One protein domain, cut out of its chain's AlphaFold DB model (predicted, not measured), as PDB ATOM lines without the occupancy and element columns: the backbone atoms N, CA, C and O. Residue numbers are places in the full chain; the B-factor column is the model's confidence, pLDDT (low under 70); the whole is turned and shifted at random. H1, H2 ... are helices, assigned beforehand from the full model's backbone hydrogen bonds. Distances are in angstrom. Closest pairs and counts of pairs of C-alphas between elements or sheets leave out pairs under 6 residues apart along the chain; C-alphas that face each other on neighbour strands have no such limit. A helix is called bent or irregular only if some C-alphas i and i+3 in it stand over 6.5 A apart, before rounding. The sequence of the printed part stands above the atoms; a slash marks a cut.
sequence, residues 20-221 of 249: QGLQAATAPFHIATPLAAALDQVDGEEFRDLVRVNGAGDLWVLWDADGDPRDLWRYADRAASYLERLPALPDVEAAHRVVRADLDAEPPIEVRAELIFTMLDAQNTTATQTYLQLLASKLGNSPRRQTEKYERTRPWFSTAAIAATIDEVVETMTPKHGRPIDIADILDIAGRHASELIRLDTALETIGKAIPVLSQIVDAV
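AT A GLANCE: This is residues 20 to 221 of the 249 residues of an uncharacterized protein of Bradyrhizobium australiense (UniProt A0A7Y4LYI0). This is a long rod built along one helix, H10, with shorter helices packed on it along its length. H9 packs on its first part with H7 and H8 nearby, H2 and H6 cover its middle, and H5 folds back along its last part with small H3 and H4 close by. The printed part has 202 residues with ten named helices, H1 to H10 in order along the chain, and no named strand: the class is all helix, the packing mostly crossed. The whole is loose, with a radius of gyration of the C-alphas of 21.8 A and spans of 74 by 30 by 25 A.

HOW THE PARTS SIT: Start at H1, residues 20 to 25, which touches residues 159 to 163 of H9, residues 159 to 172; the closest C-alphas, of Ala 25 and Ala 160, are 5.1 A apart. Next look at H2, residues 27 to 40, which touches residues 197 to 207 of the hub H10, residues 183 to 219, at a steep tilt of 53 degrees, the same way; Ala 36 and Ala 203 have the closest C-alphas, 5.6 A apart. H3, residues 45 to 50, touches H4, residues 60 to 64, closest at the C-alphas of Leu 50 and Val 61, 6.1 A apart. H5, residues 69 to 83, touches residues 211 to 219 of H10 at 36 degrees, only just a steep tilt, opposite ways; the closest C-alphas, of Ala 76 and Val 218, are 4.5 A apart. H6, residues 89 to 104, touches residues 197 to 211 of H10 at a shallow tilt of 30 degrees, opposite ways, closest at the C-alphas of His 96 and Leu 204, 5.7 A apart. H7, residues 109 to 122, touches H9 at a shallow tilt of 16 degrees, the same way, with the C-alphas of Met 119 and Ile 166 closest at 5.7 A. H7 also touches H8, residues 129 to 140, closest at the C-alphas of Arg 112 and Ala 136, 5.3 A apart. H9 touches residues 186 to 197 of H10 at a steep tilt of 56 degrees; the C-alphas of Ala 161 and His 193 are closest, at 5.1 A. H7 and H10 are apart. Every O i to N i+4 pair is within hydrogen-bond range in H1 and H3 to H9; in H2 it is 6 of 10, in H10 31 of 33.

IN THESE COORDINATES: Find C-alpha 20 at (199.545, 206.277, 211.957), where H1 begins. H2 is only just irregular: C-alphas 31 and 34 are 6.7 A apart. H5 measures 20.7 A, H6 22.1 A and H7 20.1 A. Find C-alpha 183 at (179.359, 211.169, 226.228); from there H10 runs 54.2 A to C-alpha 219 at (182.409, 214.125, 172.162).

THE WHOLE: The C-alphas of Gly 67 and His 177 are the two farthest apart, at 75.2 A. The printed part has no cut. The link from H8 to H9, residues 141 to 158, is long. Mean pLDDT of the printed part is 90.2; residues 20 to 21 are under 70.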
ATOM      1  N   GLN A  20     199.699 206.891 213.277       60.94
ATOM      2  CA  GLN A  20     199.545 206.277 211.957       60.94
ATOM      3  C   GLN A  20     198.190 205.584 211.754       60.94
ATOM      4  O   GLN A  20     197.637 205.657 210.661       60.94
ATOM      5  N   GLY A  21     197.631 204.923 212.769       64.69
ATOM      6  CA  GLY A  21     196.317 204.297 212.631       64.69
ATOM      7  C   GLY A  21     195.165 205.276 212.780       64.69
ATOM      8  O   GLY A  21     194.157 205.090 212.107       64.69
ATOM      9  N   LEU A  22     195.324 206.354 213.559       76.62
ATOM     10  CA  LEU A  22     194.364 207.463 213.535       76.62
ATOM     11  C   LEU A  22     194.312 208.086 212.129       76.62
ATOM     12  O   LEU A  22     193.232 208.208 211.562       76.62
ATOM     13  N   GLN A  23     195.477 208.360 211.525       76.62
ATOM     14  CA  GLN A  23     195.583 208.839 210.138       76.62
ATOM     15  C   GLN A  23     194.975 207.865 209.120       76.62
ATOM     16  O   GLN A  23     194.322 208.284 208.164       76.62
ATOM     17  N   ALA A  24     195.180 206.559 209.302       77.00
ATOM     18  CA  ALA A  24     194.575 205.551 208.437       77.00
ATOM     19  C   ALA A  24     193.046 205.518 208.589       77.00
ATOM     20  O   ALA A  24     192.333 205.388 207.595       77.00
ATOM     21  N   ALA A  25     192.533 205.673 209.812       84.62
ATOM     22  CA  ALA A  25     191.102 205.716 210.081       84.62
ATOM     23  C   ALA A  25     190.442 206.986 209.520       84.62
ATOM     24  O   ALA A  25     189.316 206.913 209.036       84.62
ATOM     25  N   THR A  26     191.131 208.132 209.511       89.00
ATOM     26  CA  THR A  26     190.632 209.386 208.916       89.00
ATOM     27  C   THR A  26     190.841 209.479 207.400       89.00
ATOM     28  O   THR A  26     190.406 210.452 206.778       89.00
ATOM     29  N   ALA A  27     191.452 208.472 206.763       87.06
ATOM     30  CA  ALA A  27     191.739 208.467 205.327       87.06
ATOM     31  C   ALA A  27     190.526 208.784 204.424       87.06
ATOM     32  O   ALA A  27     190.716 209.539 203.466       87.06
ATOM     33  N   PRO A  28     189.287 208.314 204.705       92.38
ATOM     34  CA  PRO A  28     188.119 208.694 203.910       92.38
ATOM     35  C   PRO A  28     187.909 210.212 203.820       92.38
ATOM     36  O   PRO A  28     187.656 210.719 202.728       92.38
ATOM     37  N   PHE A  29     188.104 210.961 204.912       91.88
ATOM     38  CA  PHE A  29     188.038 212.427 204.880       91.88
ATOM     39  C   PHE A  29     189.179 213.026 204.062       91.88
ATOM     40  O   PHE A  29     188.936 213.879 203.209       91.88
ATOM     41  N   HIS A  30     190.416 212.580 204.295       89.31
ATOM     42  CA  HIS A  30     191.591 213.137 203.621       89.31
ATOM     43  C   HIS A  30     191.554 212.946 202.102       89.31
ATOM     44  O   HIS A  30     191.977 213.834 201.367       89.31
ATOM     45  N   ILE A  31     191.027 211.813 201.634       89.31
ATOM     46  CA  ILE A  31     190.911 211.509 200.206       89.31
ATOM     47  C   ILE A  31     189.712 212.237 199.585       89.31
ATOM     48  O   ILE A  31     189.834 212.816 198.507       89.31
ATOM     49  N   ALA A  32     188.555 212.246 200.254       91.88
ATOM     50  CA  ALA A  32     187.327 212.788 199.679       91.88
ATOM     51  C   ALA A  32     187.254 214.322 199.701       91.88
ATOM     52  O   ALA A  32     186.752 214.918 198.752       91.88
ATOM     53  N   THR A  33     187.768 214.973 200.749       93.19
ATOM     54  CA  THR A  33     187.671 216.434 200.931       93.19
ATOM     55  C   THR A  33     188.224 217.245 199.749       93.19
ATOM     56  O   THR A  33     187.484 218.081 199.229       93.19
ATOM     57  N   PRO A  34     189.471 217.035 199.273       91.06
ATOM     58  CA  PRO A  34     190.007 217.830 198.164       91.06
ATOM     59  C   PRO A  34     189.252 217.597 196.848       91.06
ATOM     60  O   PRO A  34     189.112 218.524 196.055       91.06
ATOM     61  N   LEU A  35     188.734 216.385 196.629       90.81
ATOM     62  CA  LEU A  35     187.958 216.048 195.434       90.81
ATOM     63  C   LEU A  35     186.568 216.692 195.474       90.81
ATOM     64  O   LEU A  35     186.130 217.274 194.486       90.81
ATOM     65  N   ALA A  36     185.894 216.643 196.624       89.31
ATOM     66  CA  ALA A  36     184.603 217.295 196.820       89.31
ATOM     67  C   ALA A  36     184.710 218.824 196.713       89.31
ATOM     68  O   ALA A  36     183.830 219.454 196.138       89.31
ATOM     69  N   ALA A  37     185.811 219.422 197.178       89.69
ATOM     70  CA  ALA A  37     186.054 220.860 197.041       89.69
ATOM     71  C   ALA A  37     186.143 221.324 195.575       89.69
ATOM     72  O   ALA A  37     185.909 222.497 195.288       89.69
ATOM     73  N   ALA A  38     186.463 220.430 194.632       82.56
ATOM     74  CA  ALA A  38     186.409 220.750 193.208       82.56
ATOM     75  C   ALA A  38     184.965 220.944 192.716       82.56
ATOM     76  O   ALA A  38     184.734 221.785 191.851       82.56
ATOM     77  N   LEU A  39     183.987 220.229 193.295       84.44
ATOM     78  CA  LEU A  39     182.568 220.449 193.003       84.44
ATOM     79  C   LEU A  39     182.126 221.838 193.461       84.44
ATOM     80  O   LEU A  39     181.463 222.532 192.702       84.44
ATOM     81  N   ASP A  40     182.559 222.286 194.641       82.88
ATOM     82  CA  ASP A  40     182.221 223.618 195.165       82.88
ATOM     83  C   ASP A  40     182.727 224.764 194.252       82.88
ATOM     84  O   ASP A  40     182.187 225.868 194.280       82.88
ATOM     85  N   GLN A  41     183.741 224.516 193.411       79.56
ATOM     86  CA  GLN A  41     184.266 225.490 192.437       79.56
ATOM     87  C   GLN A  41     183.464 225.557 191.133       79.56
ATOM     88  O   GLN A  41     183.645 226.487 190.338       79.56
ATOM     89  N   VAL A  42     182.632 224.550 190.871       80.31
ATOM     90  CA  VAL A  42     181.871 224.426 189.624       80.31
ATOM     91  C   VAL A  42     180.364 224.368 189.841       80.31
ATOM     92  O   VAL A  42     179.631 224.576 188.876       80.31
ATOM     93  N   ASP A  43     179.897 224.119 191.067       76.69
ATOM     94  CA  ASP A  43     178.477 224.066 191.398       76.69
ATOM     95  C   ASP A  43     177.821 225.430 191.155       76.69
ATOM     96  O   ASP A  43     178.248 226.476 191.647       76.69
ATOM     97  N   GLY A  44     176.775 225.406 190.339       82.69
ATOM     98  CA  GLY A  44     176.058 226.576 189.858       82.69
ATOM     99  C   GLY A  44     174.957 226.165 188.887       82.69
ATOM    100  O   GLY A  44     174.931 225.030 188.407       82.69
ATOM    101  N   GLU A  45     174.034 227.084 188.599       84.25
ATOM    102  CA  GLU A  45     172.905 226.819 187.692       84.25
ATOM    103  C   GLU A  45     173.387 226.353 186.312       84.25
ATOM    104  O   GLU A  45     172.920 225.331 185.823       84.25
ATOM    105  N   GLU A  46     174.417 226.999 185.758       84.38
ATOM    106  CA  GLU A  46     174.988 226.630 184.455       84.38
ATOM    107  C   GLU A  46     175.539 225.195 184.418       84.38
ATOM    108  O   GLU A  46     175.359 224.485 183.428       84.38
ATOM    109  N   PHE A  47     176.185 224.741 185.496       87.56
ATOM    110  CA  PHE A  47     176.677 223.366 185.600       87.56
ATOM    111  C   PHE A  47     175.516 222.373 185.676       87.56
ATOM    112  O   PHE A  47     175.522 221.358 184.978       87.56
ATOM    113  N   ARG A  48     174.497 222.678 186.490       87.81
ATOM    114  CA  ARG A  48     173.307 221.828 186.657       87.81
ATOM    115  C   ARG A  48     172.506 221.714 185.367       87.81
ATOM    116  O   ARG A  48     172.017 220.629 185.072       87.81
ATOM    117  N   ASP A  49     172.411 222.794 184.598       87.44
ATOM    118  CA  ASP A  49     171.744 222.803 183.299       87.44
ATOM    119  C   ASP A  49     172.491 221.951 182.268       87.44
ATOM    120  O   ASP A  49     171.857 221.202 181.527       87.44
ATOM    121  N   LEU A  50     173.830 221.988 182.261       89.00
ATOM    122  CA  LEU A  50     174.639 221.151 181.367       89.00
ATOM    123  C   LEU A  50     174.446 219.655 181.617       89.00
ATOM    124  O   LEU A  50     174.371 218.880 180.668       89.00
ATOM    125  N   VAL A  51     174.360 219.238 182.883       90.81
ATOM    126  CA  VAL A  51     174.214 217.816 183.243       90.81
ATOM    127  C   VAL A  51     172.756 217.355 183.319       90.81
ATOM    128  O   VAL A  51     172.473 216.223 183.720       90.81
ATOM    129  N   ARG A  52     171.808 218.223 182.956       90.06
ATOM    130  CA  ARG A  52     170.378 217.942 183.041       90.06
ATOM    131  C   ARG A  52     169.933 216.991 181.935       90.06
ATOM    132  O   ARG A  52     170.231 217.187 180.760       90.06
ATOM    133  N   VAL A  53     169.111 216.018 182.315       87.12
ATOM    134  CA  VAL A  53     168.388 215.144 181.383       87.12
ATOM    135  C   VAL A  53     166.926 215.574 181.240       87.12
ATOM    136  O   VAL A  53     166.319 216.108 182.174       87.12
ATOM    137  N   ASN A  54     166.356 215.362 180.059       83.31
ATOM    138  CA  ASN A  54     164.936 215.552 179.783       83.31
ATOM    139  C   ASN A  54     164.099 214.364 180.319       83.31
ATOM    140  O   ASN A  54     164.625 213.400 180.874       83.31
ATOM    141  N   GLY A  55     162.771 214.419 180.150       80.44
ATOM    142  CA  GLY A  55     161.863 213.352 180.600       80.44
ATOM    143  C   GLY A  55     162.002 212.015 179.853       80.44
ATOM    144  O   GLY A  55     161.480 211.012 180.331       80.44
ATOM    145  N   ALA A  56     162.691 211.995 178.710       86.06
ATOM    146  CA  ALA A  56     163.024 210.790 177.948       86.06
ATOM    147  C   ALA A  56     164.398 210.200 178.332       86.06
ATOM    148  O   ALA A  56     164.700 209.072 177.952       86.06
ATOM    149  N   GLY A  57     165.195 210.926 179.125       81.69
ATOM    150  CA  GLY A  57     166.541 210.532 179.536       81.69
ATOM    151  C   GLY A  57     167.667 211.089 178.661       81.69
ATOM    152  O   GLY A  57     168.825 210.780 178.933       81.69
ATOM    153  N   ASP A  58     167.368 211.922 177.661       86.81
ATOM    154  CA  ASP A  58     168.392 212.550 176.818       86.81
ATOM    155  C   ASP A  58     168.965 213.804 177.481       86.81
ATOM    156  O   ASP A  58     168.269 214.503 178.223       86.81
ATOM    157  N   LEU A  59     170.221 214.135 177.174       88.81
ATOM    158  CA  LEU A  59     170.851 215.367 177.649       88.81
ATOM    159  C   LEU A  59     170.135 216.589 177.077       88.81
ATOM    160  O   LEU A  59     170.083 216.780 175.861       88.81
ATOM    161  N   TRP A  60     169.618 217.437 177.969       88.56
ATOM    162  CA  TRP A  60     168.804 218.594 177.601       88.56
ATOM    163  C   TRP A  60     169.548 219.525 176.647       88.56
ATOM    164  O   TRP A  60     168.974 219.969 175.665       88.56
ATOM    165  N   VAL A  61     170.837 219.767 176.894       89.06
ATOM    166  CA  VAL A  61     171.671 220.649 176.064       89.06
ATOM    167  C   VAL A  61     171.937 220.108 174.660       89.06
ATOM    168  O   VAL A  61     172.077 220.890 173.726       89.06
ATOM    169  N   LEU A  62     171.978 218.783 174.485       87.06
ATOM    170  CA  LEU A  62     172.122 218.178 173.158       87.06
ATOM    171  C   LEU A  62     170.798 218.203 172.395       87.06
ATOM    172  O   LEU A  62     170.795 218.394 171.186       87.06
ATOM    173  N   TRP A  63     169.684 218.039 173.109       86.75
ATOM    174  CA  TRP A  63     168.345 218.179 172.547       86.75
ATOM    175  C   TRP A  63     168.022 219.636 172.166       86.75
ATOM    176  O   TRP A  63     167.429 219.881 171.124       86.75
ATOM    177  N   ASP A  64     168.436 220.604 172.985       84.44
ATOM    178  CA  ASP A  64     168.240 222.043 172.756       84.44
ATOM    179  C   ASP A  64     169.064 222.564 171.570       84.44
ATOM    180  O   ASP A  64     168.587 223.382 170.789       84.44
ATOM    181  N   ALA A  65     170.281 222.043 171.391       83.88
ATOM    182  CA  ALA A  65     171.150 222.388 170.269       83.88
ATOM    183  C   ALA A  65     170.777 221.693 168.945       83.88
ATOM    184  O   ALA A  65     171.511 221.847 167.965       83.88
ATOM    185  N   ASP A  66     169.700 220.897 168.903       78.69
ATOM    186  CA  ASP A  66     169.357 220.068 167.745       78.69
ATOM    187  C   ASP A  66     169.262 220.911 166.460       78.69
ATOM    188  O   ASP A  66     168.412 221.791 166.303       78.69
ATOM    189  N   GLY A  67     170.190 220.654 165.537       73.56
ATOM    190  CA  GLY A  67     170.301 221.352 164.258       73.56
ATOM    191  C   GLY A  67     171.094 222.667 164.250       73.56
ATOM    192  O   GLY A  67     171.314 223.185 163.152       73.56
ATOM    193  N   ASP A  68     171.577 223.187 165.388       86.81
ATOM    194  CA  ASP A  68     172.465 224.365 165.438       86.81
ATOM    195  C   ASP A  68     173.898 224.003 165.895       86.81
ATOM    196  O   ASP A  68     174.194 223.927 167.094       86.81
ATOM    197  N   PRO A  69     174.849 223.857 164.946       86.75
ATOM    198  CA  PRO A  69     176.257 223.628 165.261       86.75
ATOM    199  C   PRO A  69     176.868 224.691 166.185       86.75
ATOM    200  O   PRO A  69     177.836 224.407 166.888       86.75
ATOM    201  N   ARG A  70     176.354 225.927 166.190       88.38
ATOM    202  CA  ARG A  70     176.883 227.006 167.029       88.38
ATOM    203  C   ARG A  70     176.593 226.768 168.503       88.38
ATOM    204  O   ARG A  70     177.496 226.933 169.325       88.38
ATOM    205  N   ASP A  71     175.364 226.410 168.840       88.88
ATOM    206  CA  ASP A  71     174.984 226.180 170.231       88.88
ATOM    207  C   ASP A  71     175.570 224.865 170.749       88.88
ATOM    208  O   ASP A  71     176.106 224.838 171.859       88.88
ATOM    209  N   LEU A  72     175.665 223.842 169.894       89.31
ATOM    210  CA  LEU A  72     176.381 222.607 170.214       89.31
ATOM    211  C   LEU A  72     177.852 222.874 170.599       89.31
ATOM    212  O   LEU A  72     178.312 222.436 171.654       89.31
ATOM    213  N   TRP A  73     178.583 223.661 169.798       91.44
ATOM    214  CA  TRP A  73     179.970 224.038 170.107       91.44
ATOM    215  C   TRP A  73     180.102 224.910 171.363       91.44
ATOM    216  O   TRP A  73     181.085 224.778 172.093       91.44
ATOM    217  N   ARG A  74     179.122 225.774 171.664       90.19
ATOM    218  CA  ARG A  74     179.101 226.552 172.917       90.19
ATOM    219  C   ARG A  74     178.942 225.654 174.140       90.19
ATOM    220  O   ARG A  74     179.644 225.865 175.130       90.19
ATOM    221  N   TYR A  75     178.045 224.672 174.081       92.44
ATOM    222  CA  TYR A  75     177.877 223.697 175.158       92.44
ATOM    223  C   TYR A  75     179.131 222.835 175.331       92.44
ATOM    224  O   TYR A  75     179.586 222.670 176.462       92.44
ATOM    225  N   ALA A  76     179.754 222.390 174.237       93.00
ATOM    226  CA  ALA A  76     181.015 221.650 174.275       93.00
ATOM    227  C   ALA A  76     182.171 222.460 174.889       93.00
ATOM    228  O   ALA A  76     182.869 221.956 175.768       93.00
ATOM    229  N   ASP A  77     182.352 223.731 174.510       91.81
ATOM    230  CA  ASP A  77     183.390 224.588 175.103       91.81
ATOM    231  C   ASP A  77     183.174 224.788 176.616       91.81
ATOM    232  O   ASP A  77     184.133 224.767 177.395       91.81
ATOM    233  N   ARG A  78     181.916 224.963 177.051       91.44
ATOM    234  CA  ARG A  78     181.568 225.067 178.477       91.44
ATOM    235  C   ARG A  78     181.828 223.754 179.213       91.44
ATOM    236  O   ARG A  78     182.471 223.775 180.260       91.44
ATOM    237  N   ALA A  79     181.392 222.623 178.662       93.81
ATOM    238  CA  ALA A  79     181.627 221.304 179.240       93.81
ATOM    239  C   ALA A  79     183.129 221.014 179.389       93.81
ATOM    240  O   ALA A  79     183.579 220.622 180.466       93.81
ATOM    241  N   ALA A  80     183.928 221.337 178.370       93.62
ATOM    242  CA  ALA A  80     185.384 221.231 178.421       93.62
ATOM    243  C   ALA A  80     186.019 222.174 179.470       93.62
ATOM    244  O   ALA A  80     187.037 221.843 180.080       93.62
ATOM    245  N   SER A  81     185.424 223.346 179.730       91.38
ATOM    246  CA  SER A  81     185.822 224.236 180.836       91.38
ATOM    247  C   SER A  81     185.544 223.663 182.217       91.38
ATOM    248  O   SER A  81     186.321 223.901 183.143       91.38
ATOM    249  N   TYR A  82     184.461 222.913 182.381       92.88
ATOM    250  CA  TYR A  82     184.196 222.213 183.632       92.88
ATOM    251  C   TYR A  82     185.112 221.002 183.812       92.88
ATOM    252  O   TYR A  82     185.688 220.852 184.885       92.88
ATOM    253  N   LEU A  83     185.329 220.204 182.764       93.31
ATOM    254  CA  LEU A  83     186.220 219.039 182.815       93.31
ATOM    255  C   LEU A  83     187.659 219.396 183.216       93.31
ATOM    256  O   LEU A  83     188.271 218.645 183.960       93.31
ATOM    257  N   GLU A  84     188.182 220.554 182.800       91.62
ATOM    258  CA  GLU A  84     189.515 221.019 183.227       91.62
ATOM    259  C   GLU A  84     189.618 221.366 184.720       91.62
ATOM    260  O   GLU A  84     190.720 221.395 185.265       91.62
ATOM    261  N   ARG A  85     188.491 221.661 185.374       90.75
ATOM    262  CA  ARG A  85     188.423 222.012 186.803       90.75
ATOM    263  C   ARG A  85     188.038 220.826 187.683       90.75
ATOM    264  O   ARG A  85     188.228 220.883 188.896       90.75
ATOM    265  N   LEU A  86     187.478 219.778 187.088       91.81
ATOM    266  CA  LEU A  86     187.079 218.570 187.792       91.81
ATOM    267  C   LEU A  86     188.261 217.596 187.933       91.81
ATOM    268  O   LEU A  86     189.138 217.546 187.071       91.81
ATOM    269  N   PRO A  87     188.294 216.801 189.015       92.56
ATOM    270  CA  PRO A  87     189.277 215.738 189.177       92.56
ATOM    271  C   PRO A  87     189.068 214.614 188.154       92.56
ATOM    272  O   PRO A  87     188.002 214.478 187.551       92.56
ATOM    273  N   ALA A  88     190.079 213.761 187.990       92.06
ATOM    274  CA  ALA A  88     189.982 212.608 187.104       92.06
ATOM    275  C   ALA A  88     188.949 211.588 187.622       92.06
ATOM    276  O   ALA A  88     188.918 211.260 188.810       92.06
ATOM    277  N   LEU A  89     188.135 211.035 186.715       93.19
ATOM    278  CA  LEU A  89     187.074 210.081 187.060       93.19
ATOM    279  C   LEU A  89     187.569 208.861 187.869       93.19
ATOM    280  O   LEU A  89     186.938 208.557 188.881       93.19
ATOM    281  N   PRO A  90     188.693 208.195 187.522       94.00
ATOM    282  CA  PRO A  90     189.168 207.044 188.294       94.00
ATOM    283  C   PRO A  90     189.481 207.373 189.759       94.00
ATOM    284  O   PRO A  90     189.245 206.542 190.639       94.00
ATOM    285  N   ASP A  91     189.972 208.586 190.034       90.94
ATOM    286  CA  ASP A  91     190.286 209.036 191.391       90.94
ATOM    287  C   ASP A  91     189.000 209.268 192.197       90.94
ATOM    288  O   ASP A  91     188.898 208.843 193.350       90.94
ATOM    289  N   VAL A  92     187.984 209.866 191.567       92.69
ATOM    290  CA  VAL A  92     186.652 210.069 192.164       92.69
ATOM    291  C   VAL A  92     185.987 208.731 192.479       92.69
ATOM    292  O   VAL A  92     185.479 208.537 193.581       92.69
ATOM    293  N   GLU A  93     186.019 207.778 191.547       92.56
ATOM    294  CA  GLU A  93     185.453 206.439 191.739       92.56
ATOM    295  C   GLU A  93     186.182 205.646 192.830       92.56
ATOM    296  O   GLU A  93     185.560 204.902 193.595       92.56
ATOM    297  N   ALA A  94     187.507 205.776 192.921       88.50
ATOM    298  CA  ALA A  94     188.281 205.174 193.997       88.50
ATOM    299  C   ALA A  94     187.902 205.779 195.357       88.50
ATOM    300  O   ALA A  94     187.592 205.029 196.283       88.50
ATOM    301  N   ALA A  95     187.848 207.109 195.458       90.62
ATOM    302  CA  ALA A  95     187.459 207.810 196.677       90.62
ATOM    303  C   ALA A  95     186.034 207.456 197.123       90.62
ATOM    304  O   ALA A  95     185.818 207.120 198.288       90.62
ATOM    305  N   HIS A  96     185.075 207.453 196.193       94.31
ATOM    306  CA  HIS A  96     183.678 207.121 196.478       94.31
ATOM    307  C   HIS A  96     183.556 205.696 197.023       94.31
ATOM    308  O   HIS A  96     182.897 205.473 198.036       94.31
ATOM    309  N   ARG A  97     184.261 204.722 196.429       92.69
ATOM    310  CA  ARG A  97     184.283 203.344 196.949       92.69
ATOM    311  C   ARG A  97     184.833 203.259 198.371       92.69
ATOM    312  O   ARG A  97     184.298 202.492 199.164       92.69
ATOM    313  N   VAL A  98     185.880 204.020 198.689       92.31
ATOM    314  CA  VAL A  98     186.491 204.043 200.029       92.31
ATOM    315  C   VAL A  98     185.526 204.625 201.061       92.31
ATOM    316  O   VAL A  98     185.286 203.991 202.087       92.31
ATOM    317  N   VAL A  99     184.939 205.792 200.779       92.94
ATOM    318  CA  VAL A  99     183.971 206.450 201.675       92.94
ATOM    319  C   VAL A  99     182.753 205.559 201.900       92.94
ATOM    320  O   VAL A  99     182.363 205.312 203.040       92.94
ATOM    321  N   ARG A 100     182.190 205.011 200.822       94.62
ATOM    322  CA  ARG A 100     181.007 204.158 200.893       94.62
ATOM    323  C   ARG A 100     181.265 202.860 201.648       94.62
ATOM    324  O   ARG A 100     180.427 202.443 202.441       94.62
ATOM    325  N   ALA A 101     182.435 202.249 201.454       92.62
ATOM    326  CA  ALA A 101     182.831 201.068 202.213       92.62
ATOM    327  C   ALA A 101     182.922 201.351 203.724       92.62
ATOM    328  O   ALA A 101     182.486 200.514 204.510       92.62
ATOM    329  N   ASP A 102     183.438 202.517 204.131       93.75
ATOM    330  CA  ASP A 102     183.473 202.920 205.546       93.75
ATOM    331  C   ASP A 102     182.066 203.208 206.099       93.75
ATOM    332  O   ASP A 102     181.736 202.770 207.199       93.75
ATOM    333  N   LEU A 103     181.204 203.885 205.332       94.31
ATOM    334  CA  LEU A 103     179.818 204.168 205.733       94.31
ATOM    335  C   LEU A 103     178.970 202.894 205.898       94.31
ATOM    336  O   LEU A 103     178.135 202.817 206.804       94.31
ATOM    337  N   ASP A 104     179.176 201.891 205.042       94.06
ATOM    338  CA  ASP A 104     178.422 200.635 205.068       94.06
ATOM    339  C   ASP A 104     178.946 199.615 206.095       94.06
ATOM    340  O   ASP A 104     178.210 198.699 206.473       94.06
ATOM    341  N   ALA A 105     180.183 199.763 206.575       90.62
ATOM    342  CA  ALA A 105     180.781 198.862 207.551       90.62
ATOM    343  C   ALA A 105     180.538 199.342 208.991       90.62
ATOM    344  O   ALA A 105     180.990 200.412 209.393       90.62
ATOM    345  N   GLU A 106     179.865 198.527 209.814       93.62
ATOM    346  CA  GLU A 106     179.808 198.805 211.253       93.62
ATOM    347  C   GLU A 106     181.204 198.605 211.877       93.62
ATOM    348  O   GLU A 106     181.769 197.510 211.762       93.62
ATOM    349  N   PRO A 107     181.760 199.607 212.585       91.44
ATOM    350  CA  PRO A 107     183.015 199.428 213.302       91.44
ATOM    351  C   PRO A 107     182.825 198.448 214.471       91.44
ATOM    352  O   PRO A 107     181.938 198.672 215.305       91.44
ATOM    353  N   PRO A 108     183.665 197.403 214.596       92.19
ATOM    354  CA  PRO A 108     183.623 196.478 215.725       92.19
ATOM    355  C   PRO A 108     183.754 197.191 217.072       92.19
ATOM    356  O   PRO A 108     184.392 198.241 217.179       92.19
ATOM    357  N   ILE A 109     183.190 196.606 218.131       91.94
ATOM    358  CA  ILE A 109     183.242 197.213 219.469       91.94
ATOM    359  C   ILE A 109     184.681 197.395 219.965       91.94
ATOM    360  O   ILE A 109     184.960 198.372 220.654       91.94
ATOM    361  N   GLU A 110     185.586 196.498 219.578       89.44
ATOM    362  CA  GLU A 110     187.012 196.555 219.894       89.44
ATOM    363  C   GLU A 110     187.657 197.797 219.274       89.44
ATOM    364  O   GLU A 110     188.303 198.557 219.985       89.44
ATOM    365  N   VAL A 111     187.382 198.065 217.992       89.50
ATOM    366  CA  VAL A 111     187.873 199.256 217.276       89.50
ATOM    367  C   VAL A 111     187.340 200.534 217.921       89.50
ATOM    368  O   VAL A 111     188.096 201.469 218.177       89.50
ATOM    369  N   ARG A 112     186.040 200.570 218.249       92.81
ATOM    370  CA  ARG A 112     185.432 201.718 218.940       92.81
ATOM    371  C   ARG A 112     186.086 201.955 220.304       92.81
ATOM    372  O   ARG A 112     186.353 203.098 220.659       92.81
ATOM    373  N   ALA A 113     186.343 200.891 221.065       90.94
ATOM    374  CA  ALA A 113     186.984 200.980 222.373       90.94
ATOM    375  C   ALA A 113     188.447 201.438 222.272       90.94
ATOM    376  O   ALA A 113     188.843 202.309 223.039       90.94
ATOM    377  N   GLU A 114     189.222 200.896 221.329       88.25
ATOM    378  CA  GLU A 114     190.613 201.296 221.061       88.25
ATOM    379  C   GLU A 114     190.709 202.792 220.754       88.25
ATOM    380  O   GLU A 114     191.484 203.505 221.383       88.25
ATOM    381  N   LEU A 115     189.845 203.286 219.872       89.81
ATOM    382  CA  LEU A 115     189.746 204.699 219.526       89.81
ATOM    383  C   LEU A 115     189.424 205.580 220.758       89.81
ATOM    384  O   LEU A 115     190.074 206.601 220.991       89.81
ATOM    385  N   ILE A 116     188.488 205.162 221.616       91.75
ATOM    386  CA  ILE A 116     188.203 205.870 222.879       91.75
ATOM    387  C   ILE A 116     189.420 205.859 223.818       91.75
ATOM    388  O   ILE A 116     189.672 206.855 224.496       91.75
ATOM    389  N   PHE A 117     190.174 204.758 223.885       89.56
ATOM    390  CA  PHE A 117     191.392 204.704 224.695       89.56
ATOM    391  C   PHE A 117     192.442 205.701 224.208       89.56
ATOM    392  O   PHE A 117     193.018 206.390 225.045       89.56
ATOM    393  N   THR A 118     192.625 205.845 222.892       87.06
ATOM    394  CA  THR A 118     193.518 206.858 222.305       87.06
ATOM    395  C   THR A 118     193.162 208.264 222.784       87.06
ATOM    396  O   THR A 118     194.034 209.013 223.215       87.06
ATOM    397  N   MET A 119     191.870 208.607 222.780       90.31
ATOM    398  CA  MET A 119     191.382 209.898 223.279       90.31
ATOM    399  C   MET A 119     191.737 210.115 224.756       90.31
ATOM    400  O   MET A 119     192.242 211.170 225.131       90.31
ATOM    401  N   LEU A 120     191.464 209.119 225.603       90.06
ATOM    402  CA  LEU A 120     191.694 209.214 227.046       90.06
ATOM    403  C   LEU A 120     193.181 209.307 227.396       90.06
ATOM    404  O   LEU A 120     193.542 210.070 228.293       90.06
ATOM    405  N   ASP A 121     194.024 208.556 226.686       88.44
ATOM    406  CA  ASP A 121     195.477 208.574 226.853       88.44
ATOM    407  C   ASP A 121     196.059 209.937 226.454       88.44
ATOM    408  O   ASP A 121     196.758 210.571 227.245       88.44
ATOM    409  N   ALA A 122     195.659 210.464 225.289       86.31
ATOM    410  CA  ALA A 122     196.065 211.793 224.828       86.31
ATOM    411  C   ALA A 122     195.633 212.912 225.794       86.31
ATOM    412  O   ALA A 122     196.359 213.883 226.008       86.31
ATOM    413  N   GLN A 123     194.471 212.756 226.429       86.94
ATOM    414  CA  GLN A 123     193.950 213.677 227.440       86.94
ATOM    415  C   GLN A 123     194.490 213.417 228.858       86.94
ATOM    416  O   GLN A 123     194.061 214.089 229.803       86.94
ATOM    417  N   ASN A 124     195.388 212.441 229.041       86.56
ATOM    418  CA  ASN A 124     195.916 211.991 230.334       86.56
ATOM    419  C   ASN A 124     194.813 211.810 231.400       86.56
ATOM    420  O   ASN A 124     194.917 212.271 232.542       86.56
ATOM    421  N   THR A 125     193.699 211.202 230.991       87.25
ATOM    422  CA  THR A 125     192.474 211.085 231.782       87.25
ATOM    423  C   THR A 125     192.123 209.623 232.009       87.25
ATOM    424  O   THR A 125     192.179 208.796 231.104       87.25
ATOM    425  N   THR A 126     191.708 209.289 233.231       85.00
ATOM    426  CA  THR A 126     191.222 207.940 233.553       85.00
ATOM    427  C   THR A 126     189.702 207.889 233.448       85.00
ATOM    428  O   THR A 126     188.999 208.797 233.889       85.00
ATOM    429  N   ALA A 127     189.177 206.812 232.865       85.44
ATOM    430  CA  ALA A 127     187.743 206.575 232.762       85.44
ATOM    431  C   ALA A 127     187.354 205.269 233.453       85.44
ATOM    432  O   ALA A 127     188.136 204.321 233.537       85.44
ATOM    433  N   THR A 128     186.115 205.201 233.938       88.50
ATOM    434  CA  THR A 128     185.566 203.949 234.462       88.50
ATOM    435  C   THR A 128     185.301 202.972 233.318       88.50
ATOM    436  O   THR A 128     185.003 203.368 232.190       88.50
ATOM    437  N   GLN A 129     185.321 201.671 233.612       88.94
ATOM    438  CA  GLN A 129     184.941 200.651 232.629       88.94
ATOM    439  C   GLN A 129     183.516 200.873 232.090       88.94
ATOM    440  O   GLN A 129     183.254 200.652 230.910       88.94
ATOM    441  N   THR A 130     182.610 201.369 232.936       91.44
ATOM    442  CA  THR A 130     181.241 201.726 232.549       91.44
ATOM    443  C   THR A 130     181.205 202.850 231.519       91.44
ATOM    444  O   THR A 130     180.438 202.757 230.563       91.44
ATOM    445  N   TYR A 131     182.034 203.888 231.676       93.81
ATOM    446  CA  TYR A 131     182.131 204.977 230.703       93.81
ATOM    447  C   TYR A 131     182.565 204.450 229.330       93.81
ATOM    448  O   TYR A 131     181.895 204.710 228.333       93.81
ATOM    449  N   LEU A 132     183.633 203.646 229.300       92.06
ATOM    450  CA  LEU A 132     184.171 203.053 228.072       92.06
ATOM    451  C   LEU A 132     183.127 202.201 227.345       92.06
ATOM    452  O   LEU A 132     182.896 202.378 226.152       92.06
ATOM    453  N   GLN A 133     182.459 201.304 228.076       91.88
ATOM    454  CA  GLN A 133     181.427 200.431 227.516       91.88
ATOM    455  C   GLN A 133     180.229 201.221 226.991       91.88
ATOM    456  O   GLN A 133     179.720 200.921 225.910       91.88
ATOM    457  N   LEU A 134     179.780 202.230 227.740       95.50
ATOM    458  CA  LEU A 134     178.639 203.042 227.346       95.50
ATOM    459  C   LEU A 134     178.957 203.865 226.099       95.50
ATOM    460  O   LEU A 134     178.161 203.862 225.163       95.50
ATOM    461  N   LEU A 135     180.118 204.521 226.053       96.12
ATOM    462  CA  LEU A 135     180.523 205.309 224.895       96.12
ATOM    463  C   LEU A 135     180.728 204.418 223.661       96.12
ATOM    464  O   LEU A 135     180.130 204.688 222.624       96.12
ATOM    465  N   ALA A 136     181.466 203.308 223.781       94.69
ATOM    466  CA  ALA A 136     181.681 202.375 222.670       94.69
ATOM    467  C   ALA A 136     180.365 201.785 222.142       94.69
ATOM    468  O   ALA A 136     180.191 201.624 220.935       94.69
ATOM    469  N   SER A 137     179.416 201.482 223.035       94.94
ATOM    470  CA  SER A 137     178.080 201.020 222.650       94.94
ATOM    471  C   SER A 137     177.282 202.113 221.942       94.94
ATOM    472  O   SER A 137     176.663 201.839 220.916       94.94
ATOM    473  N   LYS A 138     177.313 203.352 222.446       96.62
ATOM    474  CA  LYS A 138     176.589 204.475 221.840       96.62
ATOM    475  C   LYS A 138     177.149 204.867 220.482       96.62
ATOM    476  O   LYS A 138     176.364 205.179 219.599       96.62
ATOM    477  N   LEU A 139     178.458 204.765 220.270       95.38
ATOM    478  CA  LEU A 139     179.046 204.984 218.948       95.38
ATOM    479  C   LEU A 139     178.587 203.937 217.911       95.38
ATOM    480  O   LEU A 139     178.513 204.238 216.722       95.38
ATOM    481  N   GLY A 140     178.227 202.730 218.359       93.50
ATOM    482  CA  GLY A 140     177.665 201.665 217.519       93.50
ATOM    483  C   GLY A 140     176.150 201.665 217.363       93.50
ATOM    484  O   GLY A 140     175.610 200.989 216.496       93.50
ATOM    485  N   ASN A 141     175.445 202.382 218.229       93.12
ATOM    486  CA  ASN A 141     173.995 202.458 218.208       93.12
ATOM    487  C   ASN A 141     173.553 203.755 218.884       93.12
ATOM    488  O   ASN A 141     173.269 203.799 220.090       93.12
ATOM    489  N   SER A 142     173.524 204.825 218.093       90.31
ATOM    490  CA  SER A 142     173.035 206.128 218.524       90.31
ATOM    491  C   SER A 142     171.850 206.535 217.662       90.31
ATOM    492  O   SER A 142     171.972 206.525 216.434       90.31
ATOM    493  N   PRO A 143     170.743 207.004 218.268       87.25
ATOM    494  CA  PRO A 143     169.743 207.727 217.502       87.25
ATOM    495  C   PRO A 143     170.381 208.954 216.842       87.25
ATOM    496  O   PRO A 143     171.459 209.415 217.246       87.25
ATOM    497  N   ARG A 144     169.676 209.490 215.845       87.44
ATOM    498  CA  ARG A 144     170.054 210.726 215.168       87.44
ATOM    499  C   ARG A 144     170.288 211.848 216.182       87.44
ATOM    500  O   ARG A 144     169.465 212.085 217.070       87.44
ATOM    501  N   ARG A 145     171.413 212.535 216.031       90.31
ATOM    502  CA  ARG A 145     171.791 213.725 216.792       90.31
ATOM    503  C   ARG A 145     171.258 214.976 216.109       90.31
ATOM    504  O   ARG A 145     171.052 215.006 214.898       90.31
ATOM    505  N   GLN A 146     171.061 216.039 216.883       89.12
ATOM    506  CA  GLN A 146     170.619 217.329 216.338       89.12
ATOM    507  C   GLN A 146     171.686 217.990 215.454       89.12
ATOM    508  O   GLN A 146     171.358 218.806 214.599       89.12
ATOM    509  N   THR A 147     172.953 217.621 215.638       90.25
ATOM    510  CA  THR A 147     174.089 218.107 214.848       90.25
ATOM    511  C   THR A 147     174.182 217.481 213.453       90.25
ATOM    512  O   THR A 147     174.949 217.964 212.620       90.25
ATOM    513  N   GLU A 148     173.389 216.442 213.165       92.19
ATOM    514  CA  GLU A 148     173.351 215.772 211.862       92.19
ATOM    515  C   GLU A 148     172.473 216.542 210.862       92.19
ATOM    516  O   GLU A 148     171.235 216.461 210.896       92.19
ATOM    517  N   LYS A 149     173.122 217.270 209.943       93.38
ATOM    518  CA  LYS A 149     172.453 217.981 208.840       93.38
ATOM    519  C   LYS A 149     171.985 217.020 207.748       93.38
ATOM    520  O   LYS A 149     170.878 217.178 207.241       93.38
ATOM    521  N   TYR A 150     172.805 216.021 207.430       90.75
ATOM    522  CA  TYR A 150     172.491 214.947 206.489       90.75
ATOM    523  C   TYR A 150     172.097 213.683 207.259       90.75
ATOM    524  O   TYR A 150     172.681 213.368 208.295       90.75
ATOM    525  N   GLU A 151     171.063 212.990 206.787       85.62
ATOM    526  CA  GLU A 151     170.486 211.846 207.491       85.62
ATOM    527  C   GLU A 151     171.322 210.578 207.293       85.62
ATOM    528  O   GLU A 151     171.522 210.123 206.167       85.62
ATOM    529  N   ARG A 152     171.775 209.977 208.401       88.75
ATOM    530  CA  ARG A 152     172.397 208.651 208.381       88.75
ATOM    531  C   ARG A 152     171.363 207.574 208.074       88.75
ATOM    532  O   ARG A 152     170.327 207.484 208.726       88.75
ATOM    533  N   THR A 153     171.707 206.682 207.152       84.56
ATOM    534  CA  THR A 153     170.919 205.476 206.847       84.56
ATOM    535  C   THR A 153     171.202 204.325 207.817       84.56
ATOM    536  O   THR A 153     170.455 203.344 207.860       84.56
ATOM    537  N   ARG A 154     172.284 204.426 208.599       90.31
ATOM    538  CA  ARG A 154     172.743 203.413 209.554       90.31
ATOM    539  C   ARG A 154     172.693 203.947 210.994       90.31
ATOM    540  O   ARG A 154     172.931 205.135 211.207       90.31
ATOM    541  N   PRO A 155     172.426 203.091 211.999       91.31
ATOM    542  CA  PRO A 155     172.361 203.506 213.405       91.31
ATOM    543  C   PRO A 155     173.736 203.717 214.071       91.31
ATOM    544  O   PRO A 155     173.806 204.249 215.182       91.31
ATOM    545  N   TRP A 156     174.832 203.312 213.423       94.56
ATOM    546  CA  TRP A 156     176.204 203.492 213.910       94.56
ATOM    547  C   TRP A 156     176.875 204.733 213.305       94.56
ATOM    548  O   TRP A 156     176.410 205.293 212.309       94.56
ATOM    549  N   PHE A 157     177.964 205.184 213.925       96.12
ATOM    550  CA  PHE A 157     178.935 206.068 213.276       96.12
ATOM    551  C   PHE A 157     180.020 205.219 212.609       96.12
ATOM    552  O   PHE A 157     180.367 204.160 213.129       96.12
ATOM    553  N   SER A 158     180.533 205.659 211.461       95.19
ATOM    554  CA  SER A 158     181.604 204.951 210.753       95.19
ATOM    555  C   SER A 158     182.951 205.099 211.466       95.19
ATOM    556  O   SER A 158     183.109 205.958 212.341       95.19
ATOM    557  N   THR A 159     183.943 204.283 211.097       95.06
ATOM    558  CA  THR A 159     185.276 204.344 211.721       95.06
ATOM    559  C   THR A 159     185.908 205.718 211.523       95.06
ATOM    560  O   THR A 159     186.417 206.296 212.485       95.06
ATOM    561  N   ALA A 160     185.811 206.277 210.311       94.81
ATOM    562  CA  ALA A 160     186.373 207.589 210.017       94.81
ATOM    563  C   ALA A 160     185.710 208.706 210.825       94.81
ATOM    564  O   ALA A 160     186.405 209.564 211.368       94.81
ATOM    565  N   ALA A 161     184.380 208.680 210.963       96.06
ATOM    566  CA  ALA A 161     183.662 209.674 211.759       96.06
ATOM    567  C   ALA A 161     184.056 209.613 213.244       96.06
ATOM    568  O   ALA A 161     184.226 210.654 213.883       96.06
ATOM    569  N   ILE A 162     184.240 208.408 213.796       96.31
ATOM    570  CA  ILE A 162     184.696 208.224 215.181       96.31
ATOM    571  C   ILE A 162     186.133 208.731 215.349       96.31
ATOM    572  O   ILE A 162     186.410 209.454 216.303       96.31
ATOM    573  N   ALA A 163     187.036 208.400 214.425       94.69
ATOM    574  CA  ALA A 163     188.427 208.845 214.488       94.69
ATOM    575  C   ALA A 163     188.553 210.376 214.405       94.69
ATOM    576  O   ALA A 163     189.210 210.971 215.255       94.69
ATOM    577  N   ALA A 164     187.848 211.019 213.467       94.69
ATOM    578  CA  ALA A 164     187.810 212.480 213.350       94.69
ATOM    579  C   ALA A 164     187.208 213.152 214.597       94.69
ATOM    580  O   ALA A 164     187.656 214.213 215.025       94.69
ATOM    581  N   THR A 165     186.219 212.508 215.223       96.19
ATOM    582  CA  THR A 165     185.658 212.971 216.500       96.19
ATOM    583  C   THR A 165     186.702 212.974 217.602       96.19
ATOM    584  O   THR A 165     186.772 213.922 218.373       96.19
ATOM    585  N   ILE A 166     187.498 211.912 217.700       93.56
ATOM    586  CA  ILE A 166     188.528 211.793 218.732       93.56
ATOM    587  C   ILE A 166     189.617 212.831 218.537       93.56
ATOM    588  O   ILE A 166     189.989 213.476 219.513       93.56
ATOM    589  N   ASP A 167     190.073 213.010 217.302       92.06
ATOM    590  CA  ASP A 167     191.055 214.030 216.944       92.06
ATOM    591  C   ASP A 167     190.576 215.421 217.391       92.06
ATOM    592  O   ASP A 167     191.218 216.080 218.208       92.06
ATOM    593  N   GLU A 168     189.353 215.800 217.012       94.00
ATOM    594  CA  GLU A 168     188.777 217.086 217.405       94.00
ATOM    595  C   GLU A 168     188.576 217.216 218.924       94.00
ATOM    596  O   GLU A 168     188.836 218.275 219.498       94.00
ATOM    597  N   VAL A 169     188.111 216.167 219.609       93.25
ATOM    598  CA  VAL A 169     187.912 216.198 221.067       93.25
ATOM    599  C   VAL A 169     189.243 216.381 221.798       93.25
ATOM    600  O   VAL A 169     189.300 217.125 222.778       93.25
ATOM    601  N   VAL A 170     190.311 215.732 221.331       90.31
ATOM    602  CA  VAL A 170     191.660 215.886 221.892       90.31
ATOM    603  C   VAL A 170     192.178 217.309 221.680       90.31
ATOM    604  O   VAL A 170     192.744 217.887 222.606       90.31
ATOM    605  N   GLU A 171     191.952 217.893 220.504       89.88
ATOM    606  CA  GLU A 171     192.431 219.238 220.169       89.88
ATOM    607  C   GLU A 171     191.647 220.363 220.857       89.88
ATOM    608  O   GLU A 171     192.221 221.380 221.253       89.88
ATOM    609  N   THR A 172     190.327 220.211 220.984       90.38
ATOM    610  CA  THR A 172     189.428 221.334 221.302       90.38
ATOM    611  C   THR A 172     188.798 221.260 222.688       90.38
ATOM    612  O   THR A 172     188.360 222.288 223.213       90.38
ATOM    613  N   MET A 173     188.749 220.078 223.311       89.62
ATOM    614  CA  MET A 173     188.077 219.888 224.596       89.62
ATOM    615  C   MET A 173     189.069 219.590 225.715       89.62
ATOM    616  O   MET A 173     189.938 218.730 225.611       89.62
ATOM    617  N   THR A 174     188.900 220.274 226.848       83.19
ATOM    618  CA  THR A 174     189.709 220.033 228.047       83.19
ATOM    619  C   THR A 174     188.903 219.263 229.099       83.19
ATOM    620  O   THR A 174     187.839 219.739 229.517       83.19
ATOM    621  N   PRO A 175     189.404 218.112 229.583       81.38
ATOM    622  CA  PRO A 175     188.817 217.380 230.703       81.38
ATOM    623  C   PRO A 175     188.635 218.273 231.936       81.38
ATOM    624  O   PRO A 175     189.571 218.933 232.398       81.38
ATOM    625  N   LYS A 176     187.437 218.283 232.530       80.69
ATOM    626  CA  LYS A 176     187.184 219.037 233.768       80.69
ATOM    627  C   LYS A 176     187.569 218.189 234.975       80.69
ATOM    628  O   LYS A 176     186.977 217.142 235.216       80.69
ATOM    629  N   HIS A 177     188.528 218.664 235.769       80.25
ATOM    630  CA  HIS A 177     188.948 218.016 237.022       80.25
ATOM    631  C   HIS A 177     189.391 216.549 236.853       80.25
ATOM    632  O   HIS A 177     189.102 215.714 237.710       80.25
ATOM    633  N   GLY A 178     190.047 216.223 235.733       73.88
ATOM    634  CA  GLY A 178     190.501 214.858 235.435       73.88
ATOM    635  C   GLY A 178     189.370 213.864 235.153       73.88
ATOM    636  O   GLY A 178     189.587 212.659 235.245       73.88
ATOM    637  N   ARG A 179     188.157 214.351 234.854       82.88
ATOM    638  CA  ARG A 179     187.036 213.528 234.389       82.88
ATOM    639  C   ARG A 179     186.981 213.528 232.864       82.88
ATOM    640  O   ARG A 179     187.228 214.584 232.278       82.88
ATOM    641  N   PRO A 180     186.617 212.397 232.238       87.75
ATOM    642  CA  PRO A 180     186.459 212.339 230.792       87.75
ATOM    643  C   PRO A 180     185.355 213.289 230.323       87.75
ATOM    644  O   PRO A 180     184.472 213.666 231.099       87.75
ATOM    645  N   ILE A 181     185.429 213.667 229.048       92.75
ATOM    646  CA  ILE A 181     184.412 214.476 228.371       92.75
ATOM    647  C   ILE A 181     183.046 213.780 228.433       92.75
ATOM    648  O   ILE A 181     182.957 212.552 228.471       92.75
ATOM    649  N   ASP A 182     181.964 214.557 228.460       93.25
ATOM    650  CA  ASP A 182     180.623 213.992 228.513       93.25
ATOM    651  C   ASP A 182     180.301 213.230 227.219       93.25
ATOM    652  O   ASP A 182     180.508 213.708 226.104       93.25
ATOM    653  N   ILE A 183     179.726 212.030 227.365       95.00
ATOM    654  CA  ILE A 183     179.359 211.169 226.228       95.00
ATOM    655  C   ILE A 183     178.441 211.909 225.250       95.00
ATOM    656  O   ILE A 183     178.542 211.706 224.046       95.00
ATOM    657  N   ALA A 184     177.542 212.761 225.752       94.38
ATOM    658  CA  ALA A 184     176.638 213.528 224.903       94.38
ATOM    659  C   ALA A 184     177.396 214.443 223.926       94.38
ATOM    660  O   ALA A 184     177.054 214.438 222.745       94.38
ATOM    661  N   ASP A 185     178.437 215.133 224.396       95.31
ATOM    662  CA  ASP A 185     179.249 216.041 223.579       95.31
ATOM    663  C   ASP A 185     180.014 215.265 222.502       95.31
ATOM    664  O   ASP A 185     179.996 215.636 221.328       95.31
ATOM    665  N   ILE A 186     180.606 214.124 222.872       96.25
ATOM    666  CA  ILE A 186     181.311 213.245 221.926       96.25
ATOM    667  C   ILE A 186     180.356 212.757 220.832       96.25
ATOM    668  O   ILE A 186     180.700 212.770 219.651       96.25
ATOM    669  N   LEU A 187     179.137 212.349 221.199       96.62
ATOM    670  CA  LEU A 187     178.142 211.904 220.223       96.62
ATOM    671  C   LEU A 187     177.672 213.047 219.310       96.62
ATOM    672  O   LEU A 187     177.385 212.792 218.146       96.62
ATOM    673  N   ASP A 188     177.599 214.288 219.797       96.00
ATOM    674  CA  ASP A 188     177.243 215.444 218.965       96.00
ATOM    675  C   ASP A 188     178.331 215.791 217.947       96.00
ATOM    676  O   ASP A 188     178.013 216.078 216.787       96.00
ATOM    677  N   ILE A 189     179.602 215.706 218.344       96.75
ATOM    678  CA  ILE A 189     180.746 215.859 217.437       96.75
ATOM    679  C   ILE A 189     180.752 214.722 216.400       96.75
ATOM    680  O   ILE A 189     180.842 214.990 215.201       96.75
ATOM    681  N   ALA A 190     180.520 213.476 216.829       96.50
ATOM    682  CA  ALA A 190     180.385 212.328 215.929       96.50
ATOM    683  C   ALA A 190     179.230 212.478 214.936       96.50
ATOM    684  O   ALA A 190     179.388 212.164 213.757       96.50
ATOM    685  N   GLY A 191     178.092 213.019 215.378       96.12
ATOM    686  CA  GLY A 191     176.972 213.356 214.502       96.12
ATOM    687  C   GLY A 191     177.363 214.344 213.404       96.12
ATOM    688  O   GLY A 191     177.044 214.132 212.234       96.12
ATOM    689  N   ARG A 192     178.116 215.393 213.747       96.31
ATOM    690  CA  ARG A 192     178.593 216.367 212.759       96.31
ATOM    691  C   ARG A 192     179.556 215.742 211.749       96.31
ATOM    692  O   ARG A 192     179.361 215.947 210.555       96.31
ATOM    693  N   HIS A 193     180.538 214.957 212.195       96.88
ATOM    694  CA  HIS A 193     181.482 214.287 211.288       96.88
ATOM    695  C   HIS A 193     180.811 213.236 210.410       96.88
ATOM    696  O   HIS A 193     181.089 213.159 209.219       96.88
ATOM    697  N   ALA A 194     179.870 212.465 210.947       95.56
ATOM    698  CA  ALA A 194     179.133 211.501 210.139       95.56
ATOM    699  C   ALA A 194     178.262 212.186 209.077       95.56
ATOM    700  O   ALA A 194     178.210 211.744 207.931       95.56
ATOM    701  N   SER A 195     177.626 213.303 209.439       95.56
ATOM    702  CA  SER A 195     176.902 214.154 208.497       95.56
ATOM    703  C   SER A 195     177.826 214.712 207.409       95.56
ATOM    704  O   SER A 195     177.427 214.787 206.251       95.56
ATOM    705  N   GLU A 196     179.051 215.101 207.759       96.19
ATOM    706  CA  GLU A 196     180.041 215.576 206.790       96.19
ATOM    707  C   GLU A 196     180.499 214.461 205.842       96.19
ATOM    708  O   GLU A 196     180.558 214.669 204.633       96.19
ATOM    709  N   LEU A 197     180.740 213.250 206.346       95.69
ATOM    710  CA  LEU A 197     181.139 212.124 205.504       95.69
ATOM    711  C   LEU A 197     180.052 211.748 204.482       95.69
ATOM    712  O   LEU A 197     180.365 211.451 203.332       95.69
ATOM    713  N   ILE A 198     178.773 211.844 204.862       95.69
ATOM    714  CA  ILE A 198     177.636 211.664 203.940       95.69
ATOM    715  C   ILE A 198     177.594 212.765 202.874       95.69
ATOM    716  O   ILE A 198     177.306 212.491 201.705       95.69
ATOM    717  N   ARG A 199     177.893 214.016 203.251       95.50
ATOM    718  CA  ARG A 199     178.007 215.126 202.292       95.50
ATOM    719  C   ARG A 199     179.085 214.827 201.251       95.50
ATOM    720  O   ARG A 199     178.840 215.010 200.061       95.50
ATOM    721  N   LEU A 200     180.248 214.349 201.697       95.75
ATOM    722  CA  LEU A 200     181.363 213.981 200.827       95.75
ATOM    723  C   LEU A 200     181.002 212.816 199.891       95.75
ATOM    724  O   LEU A 200     181.268 212.910 198.697       95.75
ATOM    725  N   ASP A 201     180.339 211.770 200.395       96.25
ATOM    726  CA  ASP A 201     179.830 210.649 199.584       96.25
ATOM    727  C   ASP A 201     178.907 211.140 198.454       96.25
ATOM    728  O   ASP A 201     179.124 210.849 197.277       96.25
ATOM    729  N   THR A 202     177.945 212.002 198.799       95.06
ATOM    730  CA  THR A 202     176.996 212.593 197.838       95.06
ATOM    731  C   THR A 202     177.703 213.470 196.798       95.06
ATOM    732  O   THR A 202     177.358 213.446 195.611       95.06
ATOM    733  N   ALA A 203     178.701 214.253 197.217       94.06
ATOM    734  CA  ALA A 203     179.487 215.091 196.318       94.06
ATOM    735  C   ALA A 203     180.287 214.239 195.320       94.06
ATOM    736  O   ALA A 203     180.247 214.505 194.119       94.06
ATOM    737  N   LEU A 204     180.951 213.179 195.789       95.19
ATOM    738  CA  LEU A 204     181.693 212.255 194.931       95.19
ATOM    739  C   LEU A 204     180.773 211.514 193.954       95.19
ATOM    740  O   LEU A 204     181.116 211.382 192.780       95.19
ATOM    741  N   GLU A 205     179.591 211.081 194.398       95.31
ATOM    742  CA  GLU A 205     178.584 210.493 193.511       95.31
ATOM    743  C   GLU A 205     178.148 211.486 192.420       95.31
ATOM    744  O   GLU A 205     178.042 211.119 191.247       95.31
ATOM    745  N   THR A 206     177.932 212.749 192.792       93.19
ATOM    746  CA  THR A 206     177.541 213.817 191.860       93.19
ATOM    747  C   THR A 206     178.635 214.083 190.826       93.19
ATOM    748  O   THR A 206     178.348 214.086 189.629       93.19
ATOM    749  N   ILE A 207     179.892 214.234 191.259       93.00
ATOM    750  CA  ILE A 207     181.041 214.413 190.357       93.00
ATOM    751  C   ILE A 207     181.179 213.201 189.425       93.00
ATOM    752  O   ILE A 207     181.316 213.366 188.212       93.00
ATOM    753  N   GLY A 208     181.100 211.986 189.977       94.25
ATOM    754  CA  GLY A 208     181.243 210.741 189.222       94.25
ATOM    755  C   GLY A 208     180.189 210.573 188.125       94.25
ATOM    756  O   GLY A 208     180.491 210.025 187.071       94.25
ATOM    757  N   LYS A 209     178.971 211.092 188.331       93.38
ATOM    758  CA  LYS A 209     177.917 211.127 187.301       93.38
ATOM    759  C   LYS A 209     178.095 212.272 186.304       93.38
ATOM    760  O   LYS A 209     177.776 212.106 185.130       93.38
ATOM    761  N   ALA A 210     178.591 213.422 186.754       92.94
ATOM    762  CA  ALA A 210     178.744 214.606 185.915       92.94
ATOM    763  C   ALA A 210     179.859 214.459 184.873       92.94
ATOM    764  O   ALA A 210     179.662 214.854 183.726       92.94
ATOM    765  N   ILE A 211     181.012 213.879 185.235       94.94
ATOM    766  CA  ILE A 211     182.162 213.767 184.320       94.94
ATOM    767  C   ILE A 211     181.795 213.030 183.016       94.94
ATOM    768  O   ILE A 211     182.019 213.608 181.953       94.94
ATOM    769  N   PRO A 212     181.184 211.825 183.037       95.00
ATOM    770  CA  PRO A 212     180.777 211.139 181.808       95.00
ATOM    771  C   PRO A 212     179.806 211.952 180.944       95.00
ATOM    772  O   PRO A 212     179.928 211.953 179.722       95.00
ATOM    773  N   VAL A 213     178.870 212.668 181.574       94.19
ATOM    774  CA  VAL A 213     177.897 213.517 180.875       94.19
ATOM    775  C   VAL A 213     178.588 214.682 180.169       94.19
ATOM    776  O   VAL A 213     178.337 214.932 178.992       94.19
ATOM    777  N   LEU A 214     179.494 215.377 180.857       94.81
ATOM    778  CA  LEU A 214     180.265 216.468 180.262       94.81
ATOM    779  C   LEU A 214     181.152 215.969 179.118       94.81
ATOM    780  O   LEU A 214     181.225 216.629 178.083       94.81
ATOM    781  N   SER A 215     181.774 214.796 179.268       95.38
ATOM    782  CA  SER A 215     182.544 214.165 178.190       95.38
ATOM    783  C   SER A 215     181.669 213.863 176.977       95.38
ATOM    784  O   SER A 215     182.052 214.213 175.870       95.38
ATOM    785  N   GLN A 216     180.457 213.334 177.171       94.25
ATOM    786  CA  GLN A 216     179.517 213.085 176.074       94.25
ATOM    787  C   GLN A 216     179.165 214.366 175.296       94.25
ATOM    788  O   GLN A 216     179.034 214.326 174.074       94.25
ATOM    789  N   ILE A 217     179.028 215.506 175.983       93.75
ATOM    790  CA  ILE A 217     178.766 216.804 175.338       93.75
ATOM    791  C   ILE A 217     179.968 217.252 174.494       93.75
ATOM    792  O   ILE A 217     179.786 217.765 173.392       93.75
ATOM    793  N   VAL A 218     181.192 217.053 174.990       94.06
ATOM    794  CA  VAL A 218     182.419 217.352 174.233       94.06
ATOM    795  C   VAL A 218     182.568 216.409 173.038       94.06
ATOM    796  O   VAL A 218     182.879 216.854 171.937       94.06
ATOM    797  N   ASP A 219     182.286 215.125 173.221       94.19
ATOM    798  CA  ASP A 219     182.409 214.125 172.162       94.19
ATOM    799  C   ASP A 219     181.401 214.369 171.028       94.19
ATOM    800  O   ASP A 219     181.707 214.093 169.866       94.19
ATOM    801  N   ALA A 220     180.241 214.967 171.333       91.25
ATOM    802  CA  ALA A 220     179.205 215.303 170.353       91.25
ATOM    803  C   ALA A 220     179.672 216.279 169.254       91.25
ATOM    804  O   ALA A 220     179.063 216.319 168.185       91.25
ATOM    805  N   VAL A 221     180.750 217.045 169.477       90.94
ATOM    806  CA  VAL A 221     181.320 217.955 168.465       90.94
ATOM    807  C   VAL A 221     182.532 217.395 167.722       90.94
ATOM    808  O   VAL A 221     183.057 218.078 166.845       90.94
TER     809      VAL A 221